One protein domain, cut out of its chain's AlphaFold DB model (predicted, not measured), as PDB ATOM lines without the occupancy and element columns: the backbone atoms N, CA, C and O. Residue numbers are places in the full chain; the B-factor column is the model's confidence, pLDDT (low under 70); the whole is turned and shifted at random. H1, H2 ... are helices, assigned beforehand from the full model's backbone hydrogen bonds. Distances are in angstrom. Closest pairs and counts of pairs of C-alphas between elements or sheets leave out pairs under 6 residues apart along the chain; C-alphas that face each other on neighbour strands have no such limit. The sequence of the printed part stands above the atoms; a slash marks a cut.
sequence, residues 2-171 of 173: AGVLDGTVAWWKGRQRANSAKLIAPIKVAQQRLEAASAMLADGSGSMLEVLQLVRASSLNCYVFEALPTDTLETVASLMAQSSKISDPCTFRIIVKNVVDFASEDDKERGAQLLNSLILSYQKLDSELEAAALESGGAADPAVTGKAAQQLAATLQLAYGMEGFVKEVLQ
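What this domain is: This is residues 2 to 171 of the 173 residues of an uncharacterized protein of Volvox carteri f. nagariensis (UniProt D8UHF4). A long bundle has H2, H7 and H6 side by side, with H3 and H5 one after the other along the remaining side between H6 and H2. At one end H1 runs out as an arm whose residues 2 to 8 stick out, and H4 is held off the bundle's side on loops, touching no helix. The printed part has 170 residues, with seven named helices, H1 to H7 in order, and no named strand: all helix. It is compact, with a radius of gyration of the C-alphas of 18.0 A, and spans 65 by 31 by 23 A, H1 adding to the length.

How they stand to each other: H1, residues 2 to 18, meets H2, residues 20 to 43, only through their link. H2 and H3, residues 48 to 58, form a hairpin at a shallow tilt of 12 degrees, with the C-alphas of Ala 30 and Ser 58 closest, 4.2 A apart. H4, residues 73 to 83, is apart from H3. H5, residues 91 to 100, and H6, residues 105 to 135, form a hairpin; H6 touches H5 with residues 107 to 115 alone, the closest C-alphas being Val 100 and Lys 108, 5.5 A. H7, residues 146 to 170, is the hub, touching H1, H2, H5 and H6; its closest C-alphas to H2 are Ala 159 and Gln 31, 6.2 A. Every O i to N i+4 pair is within hydrogen-bond range in the helices other than H2, which has 18 of 20.

Where its parts are: H1 begins at C-alpha 2 (-6.391, 40.700, -46.378) and measures 25.1 A. H2 measures 34.5 A, H6 45.0 A and H7 36.5 A, ending at C-alpha 170 (3.129, 25.051, -31.332).

The domain as a whole: The printed part has no cut. The link from H3 to H4 is long. Residues 2 to 6, 86 to 87 and 138 to 144 are under pLDDT 70.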
ATOM      1  N   ALA A   2      -7.474  41.150 -47.270       51.81
ATOM      2  CA  ALA A   2      -6.391  40.700 -46.378       51.81
ATOM      3  C   ALA A   2      -6.863  40.184 -44.995       51.81
ATOM      4  O   ALA A   2      -6.351  39.183 -44.512       51.81
ATOM      5  N   GLY A   3      -7.900  40.784 -44.393       53.38
ATOM      6  CA  GLY A   3      -8.356  40.411 -43.041       53.38
ATOM      7  C   GLY A   3      -9.095  39.068 -42.910       53.38
ATOM      8  O   GLY A   3      -9.192  38.537 -41.810       53.38
ATOM      9  N   VAL A   4      -9.607  38.490 -44.006       56.91
ATOM     10  CA  VAL A   4     -10.335  37.201 -43.965       56.91
ATOM     11  C   VAL A   4      -9.359  36.019 -43.919       56.91
ATOM     12  O   VAL A   4      -9.587  35.046 -43.202       56.91
ATOM     13  N   LEU A   5      -8.239  36.121 -44.643       61.53
ATOM     14  CA  LEU A   5      -7.182  35.107 -44.633       61.53
ATOM     15  C   LEU A   5      -6.442  35.091 -43.288       61.53
ATOM     16  O   LEU A   5      -6.182  34.015 -42.756       61.53
ATOM     17  N   ASP A   6      -6.206  36.262 -42.696       63.81
ATOM     18  CA  ASP A   6      -5.516  36.393 -41.407       63.81
ATOM     19  C   ASP A   6      -6.313  35.760 -40.249       63.81
ATOM     20  O   ASP A   6      -5.781  34.979 -39.455       63.81
ATOM     21  N   GLY A   7      -7.633  35.988 -40.214       74.06
ATOM     22  CA  GLY A   7      -8.527  35.325 -39.258       74.06
ATOM     23  C   GLY A   7      -8.595  33.804 -39.446       74.06
ATOM     24  O   GLY A   7      -8.726  33.060 -38.473       74.06
ATOM     25  N   THR A   8      -8.441  33.327 -40.685       80.88
ATOM     26  CA  THR A   8      -8.445  31.893 -41.009       80.88
ATOM     27  C   THR A   8      -7.154  31.211 -40.543       80.88
ATOM     28  O   THR A   8      -7.210  30.151 -39.921       80.88
ATOM     29  N   VAL A   9      -5.989  31.829 -40.767       83.00
ATOM     30  CA  VAL A   9      -4.688  31.305 -40.309       83.00
ATOM     31  C   VAL A   9      -4.610  31.277 -38.780       83.00
ATOM     32  O   VAL A   9      -4.191  30.271 -38.205       83.00
ATOM     33  N   ALA A  10      -5.061  32.336 -38.100       82.75
ATOM     34  CA  ALA A  10      -5.102  32.377 -36.638       82.75
ATOM     35  C   ALA A  10      -6.002  31.274 -36.051       82.75
ATOM     36  O   ALA A  10      -5.633  30.616 -35.073       82.75
ATOM     37  N   TRP A  11      -7.152  31.019 -36.681       84.38
ATOM     38  CA  TRP A  11      -8.049  29.928 -36.301       84.38
ATOM     39  C   TRP A  11      -7.391  28.547 -36.455       84.38
ATOM     40  O   TRP A  11      -7.465  27.724 -35.535       84.38
ATOM     41  N   TRP A  12      -6.690  28.295 -37.568       84.56
ATOM     42  CA  TRP A  12      -5.963  27.038 -37.785       84.56
ATOM     43  C   TRP A  12      -4.836  26.827 -36.771       84.56
ATOM     44  O   TRP A  12      -4.760  25.752 -36.170       84.56
ATOM     45  N   LYS A  13      -4.027  27.861 -36.500       85.38
ATOM     46  CA  LYS A  13      -2.998  27.827 -35.447       85.38
ATOM     47  C   LYS A  13      -3.610  27.498 -34.083       85.38
ATOM     48  O   LYS A  13      -3.103  26.634 -33.370       85.38
ATOM     49  N   GLY A  14      -4.749  28.104 -33.740       82.00
ATOM     50  CA  GLY A  14      -5.488  27.789 -32.512       82.00
ATOM     51  C   GLY A  14      -5.895  26.312 -32.413       82.00
ATOM     52  O   GLY A  14      -5.731  25.689 -31.363       82.00
ATOM     53  N   ARG A  15      -6.354  25.709 -33.517       85.38
ATOM     54  CA  ARG A  15      -6.698  24.276 -33.562       85.38
ATOM     55  C   ARG A  15      -5.490  23.358 -33.443       85.38
ATOM     56  O   ARG A  15      -5.614  22.314 -32.803       85.38
ATOM     57  N   GLN A  16      -4.359  23.714 -34.049       85.62
ATOM     58  CA  GLN A  16      -3.116  22.949 -33.917       85.62
ATOM     59  C   GLN A  16      -2.662  22.911 -32.458       85.62
ATOM     60  O   GLN A  16      -2.383  21.836 -31.939       85.62
ATOM     61  N   ARG A  17      -2.709  24.052 -31.757       86.06
ATOM     62  CA  ARG A  17      -2.412  24.130 -30.317       86.06
ATOM     63  C   ARG A  17      -3.364  23.285 -29.481       86.06
ATOM     64  O   ARG A  17      -2.916  22.485 -28.663       86.06
ATOM     65  N   ALA A  18      -4.667  23.399 -29.735       85.62
ATOM     66  CA  ALA A  18      -5.688  22.624 -29.030       85.62
ATOM     67  C   ALA A  18      -5.571  21.105 -29.269       85.62
ATOM     68  O   ALA A  18      -5.968  20.315 -28.418       85.62
ATOM     69  N   ASN A  19      -5.017  20.683 -30.411       87.06
ATOM     70  CA  ASN A  19      -4.769  19.276 -30.740       87.06
ATOM     71  C   ASN A  19      -3.290  18.872 -30.600       87.06
ATOM     72  O   ASN A  19      -2.925  17.785 -31.046       87.06
ATOM     73  N   SER A  20      -2.451  19.699 -29.973       88.56
ATOM     74  CA  SER A  20      -1.001  19.476 -29.852       88.56
ATOM     75  C   SER A  20      -0.662  18.116 -29.244       88.56
ATOM     76  O   SER A  20       0.230  17.426 -29.729       88.56
ATOM     77  N   ALA A  21      -1.451  17.658 -28.269       90.19
ATOM     78  CA  ALA A  21      -1.310  16.331 -27.676       90.19
ATOM     79  C   ALA A  21      -1.363  15.193 -28.713       90.19
ATOM     80  O   ALA A  21      -0.628  14.219 -28.580       90.19
ATOM     81  N   LYS A  22      -2.173  15.315 -29.775       90.94
ATOM     82  CA  LYS A  22      -2.268  14.303 -30.846       90.94
ATOM     83  C   LYS A  22      -1.042  14.290 -31.758       90.94
ATOM     84  O   LYS A  22      -0.756  13.262 -32.358       90.94
ATOM     85  N   LEU A  23      -0.338  15.416 -31.862       91.88
ATOM     86  CA  LEU A  23       0.904  15.537 -32.627       91.88
ATOM     87  C   LEU A  23       2.109  15.065 -31.803       91.88
ATOM     88  O   LEU A  23       3.021  14.451 -32.343       91.88
ATOM     89  N   ILE A  24       2.088  15.302 -30.489       94.56
ATOM     90  CA  ILE A  24       3.176  14.943 -29.568       94.56
ATOM     91  C   ILE A  24       3.108  13.469 -29.141       94.56
ATOM     92  O   ILE A  24       4.146  12.831 -28.989       94.56
ATOM     93  N   ALA A  25       1.912  12.899 -28.954       95.31
ATOM     94  CA  ALA A  25       1.761  11.539 -28.429       95.31
ATOM     95  C   ALA A  25       2.519  10.461 -29.232       95.31
ATOM     96  O   ALA A  25       3.205   9.658 -28.599       95.31
ATOM     97  N   PRO A  26       2.496  10.439 -30.582       95.56
ATOM     98  CA  PRO A  26       3.284   9.470 -31.343       95.56
ATOM     99  C   PRO A  26       4.796   9.613 -31.111       95.56
ATOM    100  O   PRO A  26       5.491   8.606 -31.014       95.56
ATOM    101  N   ILE A  27       5.297  10.846 -30.958       96.94
ATOM    102  CA  ILE A  27       6.716  11.119 -30.672       96.94
ATOM    103  C   ILE A  27       7.094  10.542 -29.307       96.94
ATOM    104  O   ILE A  27       8.107   9.859 -29.190       96.94
ATOM    105  N   LYS A  28       6.246  10.741 -28.293       97.06
ATOM    106  CA  LYS A  28       6.469  10.173 -26.956       97.06
ATOM    107  C   LYS A  28       6.476   8.650 -26.960       97.06
ATOM    108  O   LYS A  28       7.321   8.044 -26.314       97.06
ATOM    109  N   VAL A  29       5.574   8.022 -27.711       96.69
ATOM    110  CA  VAL A  29       5.573   6.558 -27.863       96.69
ATOM    111  C   VAL A  29       6.860   6.079 -28.541       96.69
ATOM    112  O   VAL A  29       7.423   5.065 -28.137       96.69
ATOM    113  N   ALA A  30       7.362   6.810 -29.541       97.19
ATOM    114  CA  ALA A  30       8.650   6.504 -30.161       97.19
ATOM    115  C   ALA A  30       9.818   6.630 -29.165       97.19
ATOM    116  O   ALA A  30      10.644   5.723 -29.088       97.19
ATOM    117  N   GLN A  31       9.859   7.697 -28.361       98.00
ATOM    118  CA  GLN A  31      10.865   7.879 -27.307       98.00
ATOM    119  C   GLN A  31      10.821   6.735 -26.287       98.00
ATOM    120  O   GLN A  31      11.846   6.117 -26.038       98.00
ATOM    121  N   GLN A  32       9.640   6.379 -25.775       97.81
ATOM    122  CA  GLN A  32       9.476   5.281 -24.812       97.81
ATOM    123  C   GLN A  32       9.990   3.940 -25.351       97.81
ATOM    124  O   GLN A  32      10.602   3.165 -24.621       97.81
ATOM    125  N   ARG A  33       9.766   3.658 -26.641       97.38
ATOM    126  CA  ARG A  33      10.290   2.448 -27.295       97.38
ATOM    127  C   ARG A  33      11.813   2.475 -27.416       97.38
ATOM    128  O   ARG A  33      12.446   1.457 -27.161       97.38
ATOM    129  N   LEU A  34      12.394   3.624 -27.764       97.25
ATOM    130  CA  LEU A  34      13.847   3.805 -27.786       97.25
ATOM    131  C   LEU A  34      14.459   3.672 -26.387       97.25
ATOM    132  O   LEU A  34      15.505   3.056 -26.241       97.25
ATOM    133  N   GLU A  35      13.810   4.199 -25.351       97.00
ATOM    134  CA  GLU A  35      14.251   4.049 -23.962       97.00
ATOM    135  C   GLU A  35      14.203   2.597 -23.497       97.00
ATOM    136  O   GLU A  35      15.161   2.121 -22.893       97.00
ATOM    137  N   ALA A  36      13.128   1.875 -23.826       95.69
ATOM    138  CA  ALA A  36      13.024   0.447 -23.550       95.69
ATOM    139  C   ALA A  36      14.132  -0.343 -24.267       95.69
ATOM    140  O   ALA A  36      14.811  -1.148 -23.639       95.69
ATOM    141  N   ALA A  37      14.375  -0.054 -25.549       94.25
ATOM    142  CA  ALA A  37      15.468  -0.651 -26.313       94.25
ATOM    143  C   ALA A  37      16.849  -0.323 -25.708       94.25
ATOM    144  O   ALA A  37      17.708  -1.196 -25.617       94.25
ATOM    145  N   SER A  38      17.052   0.912 -25.236       93.69
ATOM    146  CA  SER A  38      18.268   1.324 -24.521       93.69
ATOM    147  C   SER A  38      18.478   0.513 -23.245       93.69
ATOM    148  O   SER A  38      19.580   0.030 -22.992       93.69
ATOM    149  N   ALA A  39      17.415   0.354 -22.449       92.25
ATOM    150  CA  ALA A  39      17.457  -0.404 -21.207       92.25
ATOM    151  C   ALA A  39      17.833  -1.866 -21.470       92.25
ATOM    152  O   ALA A  39      18.780  -2.339 -20.852       92.25
ATOM    153  N   MET A  40      17.192  -2.503 -22.459       91.19
ATOM    154  CA  MET A  40      17.482  -3.877 -22.893       91.19
ATOM    155  C   MET A  40      18.939  -4.080 -23.325       91.19
ATOM    156  O   MET A  40      19.580  -5.067 -22.973       91.19
ATOM    157  N   LEU A  41      19.505  -3.123 -24.071       88.25
ATOM    158  CA  LEU A  41      20.923  -3.175 -24.439       88.25
ATOM    159  C   LEU A  41      21.852  -3.037 -23.226       88.25
ATOM    160  O   LEU A  41      22.920  -3.646 -23.207       88.25
ATOM    161  N   ALA A  42      21.479  -2.210 -22.248       87.25
ATOM    162  CA  ALA A  42      22.321  -1.884 -21.101       87.25
ATOM    163  C   ALA A  42      22.325  -2.978 -20.025       87.25
ATOM    164  O   ALA A  42      23.368  -3.239 -19.426       87.25
ATOM    165  N   ASP A  43      21.177  -3.601 -19.762       85.56
ATOM    166  CA  ASP A  43      21.047  -4.687 -18.790       85.56
ATOM    167  C   ASP A  43      21.264  -6.080 -19.407       85.56
ATOM    168  O   ASP A  43      21.354  -7.067 -18.675       85.56
ATOM    169  N   GLY A  44      21.391  -6.156 -20.738       79.69
ATOM    170  CA  GLY A  44      21.518  -7.409 -21.478       79.69
ATOM    171  C   GLY A  44      20.236  -8.243 -21.451       79.69
ATOM    172  O   GLY A  44      20.293  -9.460 -21.639       79.69
ATOM    173  N   SER A  45      19.089  -7.622 -21.164       78.69
ATOM    174  CA  SER A  45      17.791  -8.281 -21.182       78.69
ATOM    175  C   SER A  45      17.245  -8.374 -22.607       78.69
ATOM    176  O   SER A  45      17.285  -7.432 -23.397       78.69
ATOM    177  N   GLY A  46      16.719  -9.551 -22.943       79.12
ATOM    178  CA  GLY A  46      16.199  -9.844 -24.276       79.12
ATOM    179  C   GLY A  46      17.276 -10.124 -25.330       79.12
ATOM    180  O   GLY A  46      18.469 -10.247 -25.054       79.12
ATOM    181  N   SER A  47      16.819 -10.293 -26.563       86.25
ATOM    182  CA  SER A  47      17.638 -10.589 -27.741       86.25
ATOM    183  C   SER A  47      17.846  -9.351 -28.611       86.25
ATOM    184  O   SER A  47      17.038  -8.419 -28.600       86.25
ATOM    185  N   MET A  48      18.888  -9.360 -29.450       86.62
ATOM    186  CA  MET A  48      19.102  -8.275 -30.423       86.62
ATOM    187  C   MET A  48      17.919  -8.092 -31.379       86.62
ATOM    188  O   MET A  48      17.620  -6.971 -31.787       86.62
ATOM    189  N   LEU A  49      17.210  -9.179 -31.701       87.19
ATOM    190  CA  LEU A  49      16.020  -9.132 -32.547       87.19
ATOM    191  C   LEU A  49      14.867  -8.375 -31.878       87.19
ATOM    192  O   LEU A  49      14.203  -7.585 -32.541       87.19
ATOM    193  N   GLU A  50      14.651  -8.560 -30.576       89.19
ATOM    194  CA  GLU A  50      13.616  -7.824 -29.837       89.19
ATOM    195  C   GLU A  50      13.943  -6.324 -29.756       89.19
ATOM    196  O   GLU A  50      13.062  -5.481 -29.954       89.19
ATOM    197  N   VAL A  51      15.219  -5.976 -29.545       91.31
ATOM    198  CA  VAL A  51      15.687  -4.579 -29.582       91.31
ATOM    199  C   VAL A  51      15.450  -3.970 -30.967       91.31
ATOM    200  O   VAL A  51      14.896  -2.874 -31.079       91.31
ATOM    201  N   LEU A  52      15.814  -4.692 -32.031       91.38
ATOM    202  CA  LEU A  52      15.606  -4.265 -33.414       91.38
ATOM    203  C   LEU A  52      14.117  -4.059 -33.729       91.38
ATOM    204  O   LEU A  52      13.750  -3.046 -34.324       91.38
ATOM    205  N   GLN A  53      13.241  -4.960 -33.276       90.81
ATOM    206  CA  GLN A  53      11.789  -4.813 -33.424       90.81
ATOM    207  C   GLN A  53      11.260  -3.550 -32.734       90.81
ATOM    208  O   GLN A  53      10.453  -2.821 -33.319       90.81
ATOM    209  N   LEU A  54      11.727  -3.245 -31.518       93.06
ATOM    210  CA  LEU A  54      11.330  -2.027 -30.805       93.06
ATOM    211  C   LEU A  54      11.776  -0.760 -31.536       93.06
ATOM    212  O   LEU A  54      10.975   0.169 -31.674       93.06
ATOM    213  N   VAL A  55      13.014  -0.731 -32.036       94.19
ATOM    214  CA  VAL A  55      13.558   0.398 -32.807       94.19
ATOM    215  C   VAL A  55      12.802   0.594 -34.122       94.19
ATOM    216  O   VAL A  55      12.388   1.708 -34.453       94.19
ATOM    217  N   ARG A  56      12.535  -0.485 -34.862       93.06
ATOM    218  CA  ARG A  56      11.746  -0.422 -36.101       93.06
ATOM    219  C   ARG A  56      10.338   0.091 -35.837       93.06
ATOM    220  O   ARG A  56       9.862   0.977 -36.549       93.06
ATOM    221  N   ALA A  57       9.696  -0.369 -34.764       91.31
ATOM    222  CA  ALA A  57       8.398   0.144 -34.342       91.31
ATOM    223  C   ALA A  57       8.461   1.618 -33.895       91.31
ATOM    224  O   ALA A  57       7.500   2.364 -34.105       91.31
ATOM    225  N   SER A  58       9.549   2.071 -33.266       95.25
ATOM    226  CA  SER A  58       9.711   3.466 -32.831       95.25
ATOM    227  C   SER A  58       9.963   4.431 -33.990       95.25
ATOM    228  O   SER A  58       9.674   5.618 -33.867       95.25
ATOM    229  N   SER A  59      10.434   3.936 -35.135       92.75
ATOM    230  CA  SER A  59      10.641   4.739 -36.344       92.75
ATOM    231  C   SER A  59       9.355   5.294 -36.964       92.75
ATOM    232  O   SER A  59       9.411   6.202 -37.793       92.75
ATOM    233  N   LEU A  60       8.195   4.745 -36.578       91.50
ATOM    234  CA  LEU A  60       6.871   5.118 -37.080       91.50
ATOM    235  C   LEU A  60       6.775   5.104 -38.618       91.50
ATOM    236  O   LEU A  60       6.226   6.033 -39.225       91.50
ATOM    237  N   ASN A  61       7.308   4.040 -39.229       89.38
ATOM    238  CA  ASN A  61       7.324   3.792 -40.676       89.38
ATOM    239  C   ASN A  61       8.095   4.850 -41.479       89.38
ATOM    240  O   ASN A  61       7.711   5.184 -42.598       89.38
ATOM    241  N   CYS A  62       9.163   5.430 -40.934       90.38
ATOM    242  CA  CYS A  62       9.893   6.488 -41.637       90.38
ATOM    243  C   CYS A  62      11.006   6.010 -42.578       90.38
ATOM    244  O   CYS A  62      11.540   6.819 -43.338       90.38
ATOM    245  N   TYR A  63      11.311   4.716 -42.586       88.56
ATOM    246  CA  TYR A  63      12.202   4.082 -43.551       88.56
ATOM    247  C   TYR A  63      11.741   2.651 -43.842       88.56
ATOM    248  O   TYR A  63      10.981   2.074 -43.068       88.56
ATOM    249  N   VAL A  64      12.201   2.108 -44.970       86.06
ATOM    250  CA  VAL A  64      11.956   0.719 -45.375       86.06
ATOM    251  C   VAL A  64      13.087  -0.152 -44.842       86.06
ATOM    252  O   VAL A  64      14.251   0.231 -44.949       86.06
ATOM    253  N   PHE A  65      12.738  -1.320 -44.320       86.50
ATOM    254  CA  PHE A  65      13.660  -2.342 -43.831       86.50
ATOM    255  C   PHE A  65      13.206  -3.730 -44.290       86.50
ATOM    256  O   PHE A  65      12.080  -3.900 -44.770       86.50
ATOM    257  N   GLU A  66      14.084  -4.721 -44.161       83.62
ATOM    258  CA  GLU A  66      13.739  -6.115 -44.432       83.62
ATOM    259  C   GLU A  66      12.887  -6.678 -43.290       83.62
ATOM    260  O   GLU A  66      13.242  -6.549 -42.118       83.62
ATOM    261  N   ALA A  67      11.746  -7.282 -43.626       81.56
ATOM    262  CA  ALA A  67      10.856  -7.871 -42.631       81.56
ATOM    263  C   ALA A  67      11.551  -9.030 -41.902       81.56
ATOM    264  O   ALA A  67      12.125  -9.919 -42.533       81.56
ATOM    265  N   LEU A  68      11.462  -9.044 -40.575       81.00
ATOM    266  CA  LEU A  68      11.964 -10.150 -39.768       81.00
ATOM    267  C   LEU A  68      11.018 -11.356 -39.870       81.00
ATOM    268  O   LEU A  68       9.813 -11.178 -40.056       81.00
ATOM    269  N   PRO A  69      11.505 -12.595 -39.663       76.06
ATOM    270  CA  PRO A  69      10.652 -13.789 -39.673       76.06
ATOM    271  C   PRO A  69       9.511 -13.751 -38.643       76.06
ATOM    272  O   PRO A  69       8.504 -14.434 -38.801       76.06
ATOM    273  N   THR A  70       9.689 -12.975 -37.576       78.31
ATOM    274  CA  THR A  70       8.740 -12.781 -36.475       78.31
ATOM    275  C   THR A  70       7.794 -11.599 -36.689       78.31
ATOM    276  O   THR A  70       6.962 -11.333 -35.821       78.31
ATOM    277  N   ASP A  71       7.914 -10.869 -37.801       80.38
ATOM    278  CA  ASP A  71       7.059  -9.719 -38.075       80.38
ATOM    279  C   ASP A  71       5.636 -10.136 -38.465       80.38
ATOM    280  O   ASP A  71       5.382 -11.165 -39.092       80.38
ATOM    281  N   THR A  72       4.683  -9.288 -38.086       83.75
ATOM    282  CA  THR A  72       3.263  -9.485 -38.391       83.75
ATOM    283  C   THR A  72       2.960  -9.242 -39.872       83.75
ATOM    284  O   THR A  72       3.676  -8.504 -40.557       83.75
ATOM    285  N   LEU A  73       1.855  -9.811 -40.371       83.81
ATOM    286  CA  LEU A  73       1.382  -9.551 -41.738       83.81
ATOM    287  C   LEU A  73       1.118  -8.058 -41.969       83.81
ATOM    288  O   LEU A  73       1.347  -7.552 -43.066       83.81
ATOM    289  N   GLU A  74       0.682  -7.345 -40.935       80.56
ATOM    290  CA  GLU A  74       0.466  -5.905 -40.944       80.56
ATOM    291  C   GLU A  74       1.773  -5.137 -41.178       80.56
ATOM    292  O   GLU A  74       1.801  -4.210 -41.989       80.56
ATOM    293  N   THR A  75       2.869  -5.545 -40.526       79.62
ATOM    294  CA  THR A  75       4.204  -4.965 -40.748       79.62
ATOM    295  C   THR A  75       4.644  -5.169 -42.196       79.62
ATOM    296  O   THR A  75       5.044  -4.215 -42.864       79.62
ATOM    297  N   VAL A  76       4.509  -6.392 -42.717       81.06
ATOM    298  CA  VAL A  76       4.881  -6.722 -44.101       81.06
ATOM    299  C   VAL A  76       4.047  -5.918 -45.104       81.06
ATOM    300  O   VAL A  76       4.590  -5.337 -46.045       81.06
ATOM    301  N   ALA A  77       2.733  -5.825 -44.889       80.25
ATOM    302  CA  ALA A  77       1.840  -5.040 -45.736       80.25
ATOM    303  C   ALA A  77       2.180  -3.539 -45.702       80.25
ATOM    304  O   ALA A  77       2.174  -2.887 -46.749       80.25
ATOM    305  N   SER A  78       2.527  -2.995 -44.529       79.38
ATOM    306  CA  SER A  78       2.991  -1.609 -44.374       79.38
ATOM    307  C   SER A  78       4.268  -1.344 -45.185       79.38
ATOM    308  O   SER A  78       4.326  -0.373 -45.943       79.38
ATOM    309  N   LEU A  79       5.252  -2.249 -45.118       82.25
ATOM    310  CA  LEU A  79       6.497  -2.156 -45.894       82.25
ATOM    311  C   LEU A  79       6.244  -2.206 -47.409       82.25
ATOM    312  O   LEU A  79       6.842  -1.439 -48.167       82.25
ATOM    313  N   MET A  80       5.319  -3.059 -47.865       80.81
ATOM    314  CA  MET A  80       4.899  -3.100 -49.273       80.81
ATOM    315  C   MET A  80       4.202  -1.805 -49.713       80.81
ATOM    316  O   MET A  80       4.480  -1.273 -50.788       80.81
ATOM    317  N   ALA A  81       3.316  -1.255 -48.881       79.62
ATOM    318  CA  ALA A  81       2.663   0.017 -49.176       79.62
ATOM    319  C   ALA A  81       3.687   1.161 -49.262       79.62
ATOM    320  O   ALA A  81       3.616   1.991 -50.171       79.62
ATOM    321  N   GLN A  82       4.684   1.167 -48.376       80.44
ATOM    322  CA  GLN A  82       5.751   2.160 -48.376       80.44
ATOM    323  C   GLN A  82       6.638   2.071 -49.625       80.44
ATOM    324  O   GLN A  82       6.948   3.097 -50.235       80.44
ATOM    325  N   SER A  83       7.008   0.860 -50.052       79.69
ATOM    326  CA  SER A  83       7.831   0.657 -51.252       79.69
ATOM    327  C   SER A  83       7.098   1.038 -52.544       79.69
ATOM    328  O   SER A  83       7.719   1.528 -53.490       79.69
ATOM    329  N   SER A  84       5.768   0.914 -52.563       76.88
ATOM    330  CA  SER A  84       4.921   1.277 -53.709       76.88
ATOM    331  C   SER A  84       4.722   2.789 -53.921       76.88
ATOM    332  O   SER A  84       4.135   3.187 -54.925       76.88
ATOM    333  N   LYS A  85       5.204   3.645 -53.003       70.31
ATOM    334  CA  LYS A  85       5.041   5.118 -53.028       70.31
ATOM    335  C   LYS A  85       3.583   5.611 -53.102       70.31
ATOM    336  O   LYS A  85       3.349   6.773 -53.424       70.31
ATOM    337  N   ILE A  86       2.603   4.757 -52.801       69.44
ATOM    338  CA  ILE A  86       1.171   5.103 -52.857       69.44
ATOM    339  C   ILE A  86       0.792   6.082 -51.734       69.44
ATOM    340  O   ILE A  86      -0.106   6.906 -51.895       69.44
ATOM    341  N   SER A  87       1.491   6.021 -50.601       67.94
ATOM    342  CA  SER A  87       1.319   6.942 -49.479       67.94
ATOM    343  C   SER A  87       2.662   7.222 -48.813       67.94
ATOM    344  O   SER A  87       3.603   6.445 -48.971       67.94
ATOM    345  N   ASP A  88       2.756   8.336 -48.087       70.62
ATOM    346  CA  ASP A  88       3.857   8.574 -47.158       70.62
ATOM    347  C   ASP A  88       3.436   8.121 -45.753       70.62
ATOM    348  O   ASP A  88       2.714   8.858 -45.075       70.62
ATOM    349  N   PRO A  89       3.845   6.922 -45.305       83.25
ATOM    350  CA  PRO A  89       3.452   6.409 -44.000       83.25
ATOM    351  C   PRO A  89       4.274   7.010 -42.850       83.25
ATOM    352  O   PRO A  89       3.978   6.719 -41.691       83.25
ATOM    353  N   CYS A  90       5.299   7.829 -43.132       91.31
ATOM    354  CA  CYS A  90       6.189   8.355 -42.103       91.31
ATOM    355  C   CYS A  90       5.447   9.324 -41.182       91.31
ATOM    356  O   CYS A  90       5.198  10.488 -41.518       91.31
ATOM    357  N   THR A  91       5.148   8.865 -39.966       94.19
ATOM    358  CA  THR A  91       4.358   9.655 -39.012       94.19
ATOM    359  C   THR A  91       5.095  10.930 -38.597       94.19
ATOM    360  O   THR A  91       4.469  11.984 -38.496       94.19
ATOM    361  N   PHE A  92       6.426  10.889 -38.446       95.75
ATOM    362  CA  PHE A  92       7.216  12.095 -38.169       95.75
ATOM    363  C   PHE A  92       7.100  13.136 -39.290       95.75
ATOM    364  O   PHE A  92       6.963  14.323 -38.999       95.75
ATOM    365  N   ARG A  93       7.081  12.719 -40.566       94.81
ATOM    366  CA  ARG A  93       6.922  13.646 -41.699       94.81
ATOM    367  C   ARG A  93       5.541  14.289 -41.697       94.81
ATOM    368  O   ARG A  93       5.431  15.499 -41.894       94.81
ATOM    369  N   ILE A  94       4.504  13.503 -41.411       93.38
ATOM    370  CA  ILE A  94       3.134  14.005 -41.256       93.38
ATOM    371  C   ILE A  94       3.069  15.027 -40.116       93.38
ATOM    372  O   ILE A  94       2.502  16.103 -40.307       93.38
ATOM    373  N   ILE A  95       3.655  14.728 -38.954       94.81
ATOM    374  CA  ILE A  95       3.659  15.644 -37.806       94.81
ATOM    375  C   ILE A  95       4.372  16.946 -38.160       94.81
ATOM    376  O   ILE A  95       3.763  18.005 -38.023       94.81
ATOM    377  N   VAL A  96       5.610  16.881 -38.665       95.38
ATOM    378  CA  VAL A  96       6.385  18.077 -39.030       95.38
ATOM    379  C   VAL A  96       5.604  18.923 -40.026       95.38
ATOM    380  O   VAL A  96       5.393  20.100 -39.758       95.38
ATOM    381  N   LYS A  97       5.075  18.324 -41.103       93.12
ATOM    382  CA  LYS A  97       4.250  19.032 -42.093       93.12
ATOM    383  C   LYS A  97       3.072  19.764 -41.447       93.12
ATOM    384  O   LYS A  97       2.851  20.931 -41.743       93.12
ATOM    385  N   ASN A  98       2.333  19.099 -40.559       91.88
ATOM    386  CA  ASN A  98       1.191  19.713 -39.880       91.88
ATOM    387  C   ASN A  98       1.608  20.826 -38.916       91.88
ATOM    388  O   ASN A  98       0.853  21.771 -38.735       91.88
ATOM    389  N   VAL A  99       2.773  20.720 -38.280       92.69
ATOM    390  CA  VAL A  99       3.264  21.705 -37.311       92.69
ATOM    391  C   VAL A  99       3.782  22.963 -38.009       92.69
ATOM    392  O   VAL A  99       3.486  24.070 -37.565       92.69
ATOM    393  N   VAL A 100       4.504  22.811 -39.122       94.38
ATOM    394  CA  VAL A 100       5.167  23.932 -39.811       94.38
ATOM    395  C   VAL A 100       4.326  24.588 -40.910       94.38
ATOM    396  O   VAL A 100       4.765  25.572 -41.501       94.38
ATOM    397  N   ASP A 101       3.115  24.090 -41.177       90.81
ATOM    398  CA  ASP A 101       2.264  24.521 -42.303       90.81
ATOM    399  C   ASP A 101       2.031  26.048 -42.335       90.81
ATOM    400  O   ASP A 101       2.015  26.671 -43.394       90.81
ATOM    401  N   PHE A 102       1.945  26.672 -41.152       88.25
ATOM    402  CA  PHE A 102       1.786  28.123 -40.973       88.25
ATOM    403  C   PHE A 102       2.933  28.782 -40.181       88.25
ATOM    404  O   PHE A 102       2.753  29.876 -39.624       88.25
ATOM    405  N   ALA A 103       4.076  28.102 -40.069       90.88
ATOM    406  CA  ALA A 103       5.275  28.605 -39.402       90.88
ATOM    407  C   ALA A 103       6.147  29.442 -40.358       90.88
ATOM    408  O   ALA A 103       5.807  29.613 -41.533       90.88
ATOM    409  N   SER A 104       7.244  29.998 -39.837       93.62
ATOM    410  CA  SER A 104       8.233  30.719 -40.646       93.62
ATOM    411  C   SER A 104       8.949  29.775 -41.626       93.62
ATOM    412  O   SER A 104       8.956  28.560 -41.423       93.62
ATOM    413  N   GLU A 105       9.557  30.311 -42.688       95.25
ATOM    414  CA  GLU A 105      10.390  29.490 -43.586       95.25
ATOM    415  C   GLU A 105      11.589  28.882 -42.839       95.25
ATOM    416  O   GLU A 105      11.910  27.715 -43.059       95.25
ATOM    417  N   ASP A 106      12.153  29.607 -41.870       96.12
ATOM    418  CA  ASP A 106      13.228  29.110 -41.007       96.12
ATOM    419  C   ASP A 106      12.781  27.880 -40.197       96.12
ATOM    420  O   ASP A 106      13.504  26.889 -40.106       96.12
ATOM    421  N   ASP A 107      11.562  27.890 -39.643       96.19
ATOM    422  CA  ASP A 107      11.019  26.738 -38.910       96.19
ATOM    423  C   ASP A 107      10.727  25.553 -39.832       96.19
ATOM    424  O   ASP A 107      10.921  24.399 -39.442       96.19
ATOM    425  N   LYS A 108      10.283  25.811 -41.069       97.00
ATOM    426  CA  LYS A 108      10.087  24.758 -42.075       97.00
ATOM    427  C   LYS A 108      11.411  24.087 -42.419       97.00
ATOM    428  O   LYS A 108      11.474  22.857 -42.455       97.00
ATOM    429  N   GLU A 109      12.465  24.873 -42.628       97.25
ATOM    430  CA  GLU A 109      13.797  24.352 -42.921       97.25
ATOM    431  C   GLU A 109      14.372  23.581 -41.726       97.25
ATOM    432  O   GLU A 109      14.785  22.430 -41.886       97.25
ATOM    433  N   ARG A 110      14.306  24.148 -40.512       97.25
ATOM    434  CA  ARG A 110      14.703  23.465 -39.267       97.25
ATOM    435  C   ARG A 110      13.976  22.131 -39.102       97.25
ATOM    436  O   ARG A 110      14.612  21.113 -38.829       97.25
ATOM    437  N   GLY A 111      12.658  22.116 -39.305       96.56
ATOM    438  CA  GLY A 111      11.841  20.907 -39.219       96.56
ATOM    439  C   GLY A 111      12.243  19.849 -40.249       96.56
ATOM    440  O   GLY A 111      12.344  18.668 -39.912       96.56
ATOM    441  N   ALA A 112      12.531  20.258 -41.489       97.06
ATOM    442  CA  ALA A 112      12.993  19.359 -42.545       97.06
ATOM    443  C   ALA A 112      14.381  18.768 -42.245       97.06
ATOM    444  O   ALA A 112      14.579  17.560 -42.397       97.06
ATOM    445  N   GLN A 113      15.322  19.593 -41.778       97.88
ATOM    446  CA  GLN A 113      16.667  19.155 -41.397       97.88
ATOM    447  C   GLN A 113      16.622  18.166 -40.224       97.88
ATOM    448  O   GLN A 113      17.253  17.106 -40.277       97.88
ATOM    449  N   LEU A 114      15.837  18.472 -39.186       97.69
ATOM    450  CA  LEU A 114      15.676  17.609 -38.016       97.69
ATOM    451  C   LEU A 114      15.015  16.276 -38.380       97.69
ATOM    452  O   LEU A 114      15.490  15.221 -37.961       97.69
ATOM    453  N   LEU A 115      13.966  16.308 -39.207       97.25
ATOM    454  CA  LEU A 115      13.317  15.104 -39.722       97.25
ATOM    455  C   LEU A 115      14.298  14.231 -40.505       97.25
ATOM    456  O   LEU A 115      14.370  13.030 -40.260       97.25
ATOM    457  N   ASN A 116      15.063  14.818 -41.428       97.19
ATOM    458  CA  ASN A 116      16.034  14.068 -42.219       97.19
ATOM    459  C   ASN A 116      17.115  13.437 -41.330       97.19
ATOM    460  O   ASN A 116      17.447  12.265 -41.490       97.19
ATOM    461  N   SER A 117      17.604  14.188 -40.341       97.88
ATOM    462  CA  SER A 117      18.599  13.709 -39.378       97.88
ATOM    463  C   SER A 117      18.064  12.538 -38.553       97.88
ATOM    464  O   SER A 117      18.757  11.537 -38.388       97.88
ATOM    465  N   LEU A 118      16.814  12.622 -38.090       97.56
ATOM    466  CA  LEU A 118      16.154  11.551 -37.346       97.56
ATOM    467  C   LEU A 118      15.986  10.282 -38.197       97.56
ATOM    468  O   LEU A 118      16.304   9.193 -37.726       97.56
ATOM    469  N   ILE A 119      15.530  10.412 -39.447       96.00
ATOM    470  CA  ILE A 119      15.346   9.271 -40.362       96.00
ATOM    471  C   ILE A 119      16.679   8.574 -40.642       96.00
ATOM    472  O   ILE A 119      16.767   7.354 -40.520       96.00
ATOM    473  N   LEU A 120      17.723   9.339 -40.970       96.88
ATOM    474  CA  LEU A 120      19.058   8.786 -41.205       96.88
ATOM    475  C   LEU A 120      19.627   8.130 -39.941       96.88
ATOM    476  O   LEU A 120      20.256   7.077 -40.020       96.88
ATOM    477  N   SER A 121      19.382   8.723 -38.769       97.56
ATOM    478  CA  SER A 121      19.814   8.155 -37.491       97.56
ATOM    479  C   SER A 121      19.155   6.809 -37.210       97.56
ATOM    480  O   SER A 121      19.839   5.889 -36.766       97.56
ATOM    481  N   TYR A 122      17.862   6.681 -37.517       97.44
ATOM    482  CA  TYR A 122      17.130   5.422 -37.426       97.44
ATOM    483  C   TYR A 122      17.675   4.359 -38.379       97.44
ATOM    484  O   TYR A 122      17.932   3.244 -37.944       97.44
ATOM    485  N   GLN A 123      17.901   4.702 -39.649       95.56
ATOM    486  CA  GLN A 123      18.468   3.767 -40.628       95.56
ATOM    487  C   GLN A 123      19.844   3.264 -40.196       95.56
ATOM    488  O   GLN A 123      20.127   2.073 -40.270       95.56
ATOM    489  N   LYS A 124      20.693   4.168 -39.696       95.81
ATOM    490  CA  LYS A 124      22.006   3.792 -39.180       95.81
ATOM    491  C   LYS A 124      21.892   2.907 -37.938       95.81
ATOM    492  O   LYS A 124      22.628   1.937 -37.831       95.81
ATOM    493  N   LEU A 125      20.985   3.227 -37.012       95.50
ATOM    494  CA  LEU A 125      20.736   2.400 -35.830       95.50
ATOM    495  C   LEU A 125      20.291   0.985 -36.212       95.50
ATOM    496  O   LEU A 125      20.793   0.023 -35.640       95.50
ATOM    497  N   ASP A 126      19.390   0.871 -37.186       94.69
ATOM    498  CA  ASP A 126      18.917  -0.404 -37.723       94.69
ATOM    499  C   ASP A 126      20.089  -1.265 -38.212       94.69
ATOM    500  O   ASP A 126      20.271  -2.380 -37.735       94.69
ATOM    501  N   SER A 127      20.962  -0.699 -39.054       92.69
ATOM    502  CA  SER A 127      22.137  -1.409 -39.579       92.69
ATOM    503  C   SER A 127      23.129  -1.837 -38.493       92.69
ATOM    504  O   SER A 127      23.681  -2.932 -38.570       92.69
ATOM    505  N   GLU A 128      23.373  -1.002 -37.477       92.81
ATOM    506  CA  GLU A 128      24.269  -1.360 -36.364       92.81
ATOM    507  C   GLU A 128      23.671  -2.482 -35.497       92.81
ATOM    508  O   GLU A 128      24.403  -3.350 -35.024       92.81
ATOM    509  N   LEU A 129      22.348  -2.493 -35.305       91.31
ATOM    510  CA  LEU A 129      21.651  -3.556 -34.577       91.31
ATOM    511  C   LEU A 129      21.605  -4.867 -35.366       91.31
ATOM    512  O   LEU A 129      21.805  -5.926 -34.777       91.31
ATOM    513  N   GLU A 130      21.391  -4.817 -36.682       90.56
ATOM    514  CA  GLU A 130      21.473  -5.999 -37.548       90.56
ATOM    515  C   GLU A 130      22.882  -6.601 -37.548       90.56
ATOM    516  O   GLU A 130      23.038  -7.810 -37.370       90.56
ATOM    517  N   ALA A 131      23.916  -5.765 -37.685       88.75
ATOM    518  CA  ALA A 131      25.304  -6.210 -37.615       88.75
ATOM    519  C   ALA A 131      25.613  -6.859 -36.257       88.75
ATOM    520  O   ALA A 131      26.146  -7.969 -36.213       88.75
ATOM    521  N   ALA A 132      25.197  -6.223 -35.157       87.50
ATOM    522  CA  ALA A 132      25.369  -6.777 -33.818       87.50
ATOM    523  C   ALA A 132      24.632  -8.116 -33.647       87.50
ATOM    524  O   ALA A 132      25.198  -9.049 -33.084       87.50
ATOM    525  N   ALA A 133      23.406  -8.241 -34.169       86.50
ATOM    526  CA  ALA A 133      22.632  -9.481 -34.116       86.50
ATOM    527  C   ALA A 133      23.319 -10.637 -34.860       86.50
ATOM    528  O   ALA A 133      23.284 -11.776 -34.393       86.50
ATOM    529  N   LEU A 134      23.949 -10.354 -36.003       85.12
ATOM    530  CA  LEU A 134      24.697 -11.345 -36.778       85.12
ATOM    531  C   LEU A 134      26.000 -11.756 -36.077       85.12
ATOM    532  O   LEU A 134      26.316 -12.944 -36.027       85.12
ATOM    533  N   GLU A 135      26.738 -10.795 -35.517       83.12
ATOM    534  CA  GLU A 135      28.017 -11.034 -34.836       83.12
ATOM    535  C   GLU A 135      27.854 -11.792 -33.512       83.12
ATOM    536  O   GLU A 135      28.681 -12.644 -33.182       83.12
ATOM    537  N   SER A 136      26.777 -11.533 -32.767       77.56
ATOM    538  CA  SER A 136      26.515 -12.169 -31.471       77.56
ATOM    539  C   SER A 136      25.688 -13.458 -31.554       77.56
ATOM    540  O   SER A 136      25.350 -14.046 -30.522       77.56
ATOM    541  N   GLY A 137      25.298 -13.893 -32.760       71.25
ATOM    542  CA  GLY A 137      24.354 -15.000 -32.937       71.25
ATOM    543  C   GLY A 137      22.979 -14.731 -32.304       71.25
ATOM    544  O   GLY A 137      22.299 -15.666 -31.886       71.25
ATOM    545  N   GLY A 138      22.587 -13.457 -32.194       67.31
ATOM    546  CA  GLY A 138      21.314 -12.994 -31.633       67.31
ATOM    547  C   GLY A 138      21.330 -12.674 -30.133       67.31
ATOM    548  O   GLY A 138      20.352 -12.111 -29.632       67.31
ATOM    549  N   ALA A 139      22.415 -12.982 -29.415       69.12
ATOM    550  CA  ALA A 139      22.542 -12.689 -27.987       69.12
ATOM    551  C   ALA A 139      22.858 -11.209 -27.724       69.12
ATOM    552  O   ALA A 139      23.561 -10.560 -28.501       69.12
ATOM    553  N   ALA A 140      22.378 -10.670 -26.603       64.69
ATOM    554  CA  ALA A 140      22.763  -9.338 -26.167       64.69
ATOM    555  C   ALA A 140      24.147  -9.339 -25.505       64.69
ATOM    556  O   ALA A 140      24.248  -9.358 -24.284       64.69
ATOM    557  N   ASP A 141      25.215  -9.365 -26.310       67.25
ATOM    558  CA  ASP A 141      26.594  -9.268 -25.815       67.25
ATOM    559  C   ASP A 141      27.027  -7.790 -25.684       67.25
ATOM    560  O   ASP A 141      27.199  -7.114 -26.707       67.25
ATOM    561  N   PRO A 142      27.265  -7.276 -24.460       66.12
ATOM    562  CA  PRO A 142      27.713  -5.901 -24.228       66.12
ATOM    563  C   PRO A 142      29.012  -5.528 -24.958       66.12
ATOM    564  O   PRO A 142      29.256  -4.349 -25.222       66.12
ATOM    565  N   ALA A 143      29.863  -6.509 -25.286       63.94
ATOM    566  CA  ALA A 143      31.106  -6.279 -26.017       63.94
ATOM    567  C   ALA A 143      30.871  -5.940 -27.501       63.94
ATOM    568  O   ALA A 143      31.683  -5.237 -28.105       63.94
ATOM    569  N   VAL A 144      29.752  -6.401 -28.072       69.56
ATOM    570  CA  VAL A 144      29.393  -6.244 -29.493       69.56
ATOM    571  C   VAL A 144      28.415  -5.078 -29.695       69.56
ATOM    572  O   VAL A 144      28.407  -4.424 -30.737       69.56
ATOM    573  N   THR A 145      27.632  -4.725 -28.672       78.44
ATOM    574  CA  THR A 145      26.571  -3.704 -28.771       78.44
ATOM    575  C   THR A 145      27.053  -2.262 -28.665       78.44
ATOM    576  O   THR A 145      26.254  -1.346 -28.853       78.44
ATOM    577  N   GLY A 146      28.339  -2.012 -28.397       84.62
ATOM    578  CA  GLY A 146      28.846  -0.668 -28.092       84.62
ATOM    579  C   GLY A 146      28.500   0.398 -29.144       84.62
ATOM    580  O   GLY A 146      28.097   1.507 -28.788       84.62
ATOM    581  N   LYS A 147      28.590   0.067 -30.440       88.50
ATOM    582  CA  LYS A 147      28.207   0.988 -31.528       88.50
ATOM    583  C   LYS A 147      26.696   1.179 -31.622       88.50
ATOM    584  O   LYS A 147      26.238   2.316 -31.730       88.50
ATOM    585  N   ALA A 148      25.931   0.092 -31.528       90.56
ATOM    586  CA  ALA A 148      24.473   0.133 -31.540       90.56
ATOM    587  C   ALA A 148      23.929   0.968 -30.369       90.56
ATOM    588  O   ALA A 148      23.080   1.828 -30.574       90.56
ATOM    589  N   ALA A 149      24.486   0.810 -29.166       91.25
ATOM    590  CA  ALA A 149      24.121   1.590 -27.986       91.25
ATOM    591  C   ALA A 149      24.430   3.090 -28.156       91.25
ATOM    592  O   ALA A 149      23.588   3.936 -27.850       91.25
ATOM    593  N   GLN A 150      25.603   3.442 -28.700       93.12
ATOM    594  CA  GLN A 150      25.943   4.840 -29.010       93.12
ATOM    595  C   GLN A 150      24.984   5.444 -30.044       93.12
ATOM    596  O   GLN A 150      24.491   6.560 -29.870       93.12
ATOM    597  N   GLN A 151      24.696   4.700 -31.111       95.94
ATOM    598  CA  GLN A 151      23.785   5.141 -32.162       95.94
ATOM    599  C   GLN A 151      22.333   5.231 -31.660       95.94
ATOM    600  O   GLN A 151      21.585   6.117 -32.086       95.94
ATOM    601  N   LEU A 152      21.942   4.374 -30.713       95.38
ATOM    602  CA  LEU A 152      20.641   4.421 -30.057       95.38
ATOM    603  C   LEU A 152      20.509   5.703 -29.240       95.38
ATOM    604  O   LEU A 152      19.534   6.433 -29.414       95.38
ATOM    605  N   ALA A 153      21.511   6.025 -28.420       96.00
ATOM    606  CA  ALA A 153      21.529   7.257 -27.638       96.00
ATOM    607  C   ALA A 153      21.428   8.508 -28.531       96.00
ATOM    608  O   ALA A 153      20.648   9.415 -28.234       96.00
ATOM    609  N   ALA A 154      22.147   8.537 -29.658       97.00
ATOM    610  CA  ALA A 154      22.055   9.626 -30.633       97.00
ATOM    611  C   ALA A 154      20.646   9.743 -31.249       97.00
ATOM    612  O   ALA A 154      20.096  10.839 -31.365       97.00
ATOM    613  N   THR A 155      20.029   8.609 -31.592       97.94
ATOM    614  CA  THR A 155      18.669   8.571 -32.153       97.94
ATOM    615  C   THR A 155      17.630   9.035 -31.130       97.94
ATOM    616  O   THR A 155      16.734   9.810 -31.468       97.94
ATOM    617  N   LEU A 156      17.779   8.638 -29.864       97.62
ATOM    618  CA  LEU A 156      16.926   9.085 -28.764       97.62
ATOM    619  C   LEU A 156      17.035  10.599 -28.538       97.62
ATOM    620  O   LEU A 156      16.014  11.270 -28.395       97.62
ATOM    621  N   GLN A 157      18.244  11.167 -28.586       97.88
ATOM    622  CA  GLN A 157      18.431  12.620 -28.502       97.88
ATOM    623  C   GLN A 157      17.724  13.367 -29.640       97.88
ATOM    624  O   GLN A 157      17.085  14.389 -29.395       97.88
ATOM    625  N   LEU A 158      17.776  12.850 -30.870       98.00
ATOM    626  CA  LEU A 158      17.045  13.434 -31.998       98.00
ATOM    627  C   LEU A 158      15.523  13.315 -31.824       98.00
ATOM    628  O   LEU A 158      14.802  14.255 -32.154       98.00
ATOM    629  N   ALA A 159      15.025  12.207 -31.266       97.44
ATOM    630  CA  ALA A 159      13.603  12.042 -30.956       97.44
ATOM    631  C   ALA A 159      13.130  13.031 -29.872       97.44
ATOM    632  O   ALA A 159      12.028  13.578 -29.966       97.44
ATOM    633  N   TYR A 160      13.970  13.319 -28.874       98.00
ATOM    634  CA  TYR A 160      13.733  14.393 -27.907       98.00
ATOM    635  C   TYR A 160      13.778  15.781 -28.547       98.00
ATOM    636  O   TYR A 160      12.894  16.603 -28.300       98.00
ATOM    637  N   GLY A 161      14.746  16.024 -29.434       97.31
ATOM    638  CA  GLY A 161      14.819  17.250 -30.226       97.31
ATOM    639  C   GLY A 161      13.560  17.475 -31.067       97.31
ATOM    640  O   GLY A 161      13.068  18.598 -31.143       97.31
ATOM    641  N   MET A 162      12.990  16.410 -31.640       97.56
ATOM    642  CA  MET A 162      11.747  16.472 -32.412       97.56
ATOM    643  C   MET A 162      10.547  16.880 -31.552       97.56
ATOM    644  O   MET A 162       9.774  17.744 -31.963       97.56
ATOM    645  N   GLU A 163      10.390  16.316 -30.350       97.12
ATOM    646  CA  GLU A 163       9.347  16.775 -29.421       97.12
ATOM    647  C   GLU A 163       9.547  18.247 -29.047       97.12
ATOM    648  O   GLU A 163       8.590  19.021 -29.102       97.12
ATOM    649  N   GLY A 164      10.779  18.637 -28.698       97.06
ATOM    650  CA  GLY A 164      11.119  20.014 -28.338       97.06
ATOM    651  C   GLY A 164      10.778  21.005 -29.450       97.06
ATOM    652  O   GLY A 164      10.100  21.997 -29.199       97.06
ATOM    653  N   PHE A 165      11.152  20.686 -30.689       97.25
ATOM    654  CA  PHE A 165      10.809  21.478 -31.869       97.25
ATOM    655  C   PHE A 165       9.293  21.607 -32.062       97.25
ATOM    656  O   PHE A 165       8.779  22.709 -32.253       97.25
ATOM    657  N   VAL A 166       8.547  20.500 -31.973       95.81
ATOM    658  CA  VAL A 166       7.083  20.526 -32.126       95.81
ATOM    659  C   VAL A 166       6.432  21.395 -31.053       95.81
ATOM    660  O   VAL A 166       5.538  22.185 -31.355       95.81
ATOM    661  N   LYS A 167       6.891  21.282 -29.807       95.44
ATOM    662  CA  LYS A 167       6.421  22.105 -28.692       95.44
ATOM    663  C   LYS A 167       6.733  23.586 -28.881       95.44
ATOM    664  O   LYS A 167       5.848  24.414 -28.667       95.44
ATOM    665  N   GLU A 168       7.944  23.907 -29.332       95.12
ATOM    666  CA  GLU A 168       8.397  25.270 -29.626       95.12
ATOM    667  C   GLU A 168       7.498  25.930 -30.681       95.12
ATOM    668  O   GLU A 168       6.896  26.972 -30.414       95.12
ATOM    669  N   VAL A 169       7.322  25.286 -31.841       93.31
ATOM    670  CA  VAL A 169       6.520  25.833 -32.950       93.31
ATOM    671  C   VAL A 169       5.044  25.964 -32.566       93.31
ATOM    672  O   VAL A 169       4.383  26.949 -32.906       93.31
ATOM    673  N   LEU A 170       4.509  24.996 -31.816       91.50
ATOM    674  CA  LEU A 170       3.129  25.051 -31.332       91.50
ATOM    675  C   LEU A 170       2.951  25.989 -30.128       91.50
ATOM    676  O   LEU A 170       1.813  26.339 -29.822       91.50
ATOM    677  N   GLN A 171       4.025  26.453 -29.485       90.69
ATOM    678  CA  GLN A 171       3.989  27.260 -28.259       90.69
ATOM    679  C   GLN A 171       3.263  26.541 -27.107       90.69
ATOM    680  O   GLN A 171       2.372  27.101 -26.465       90.69
TER     681      GLN A 171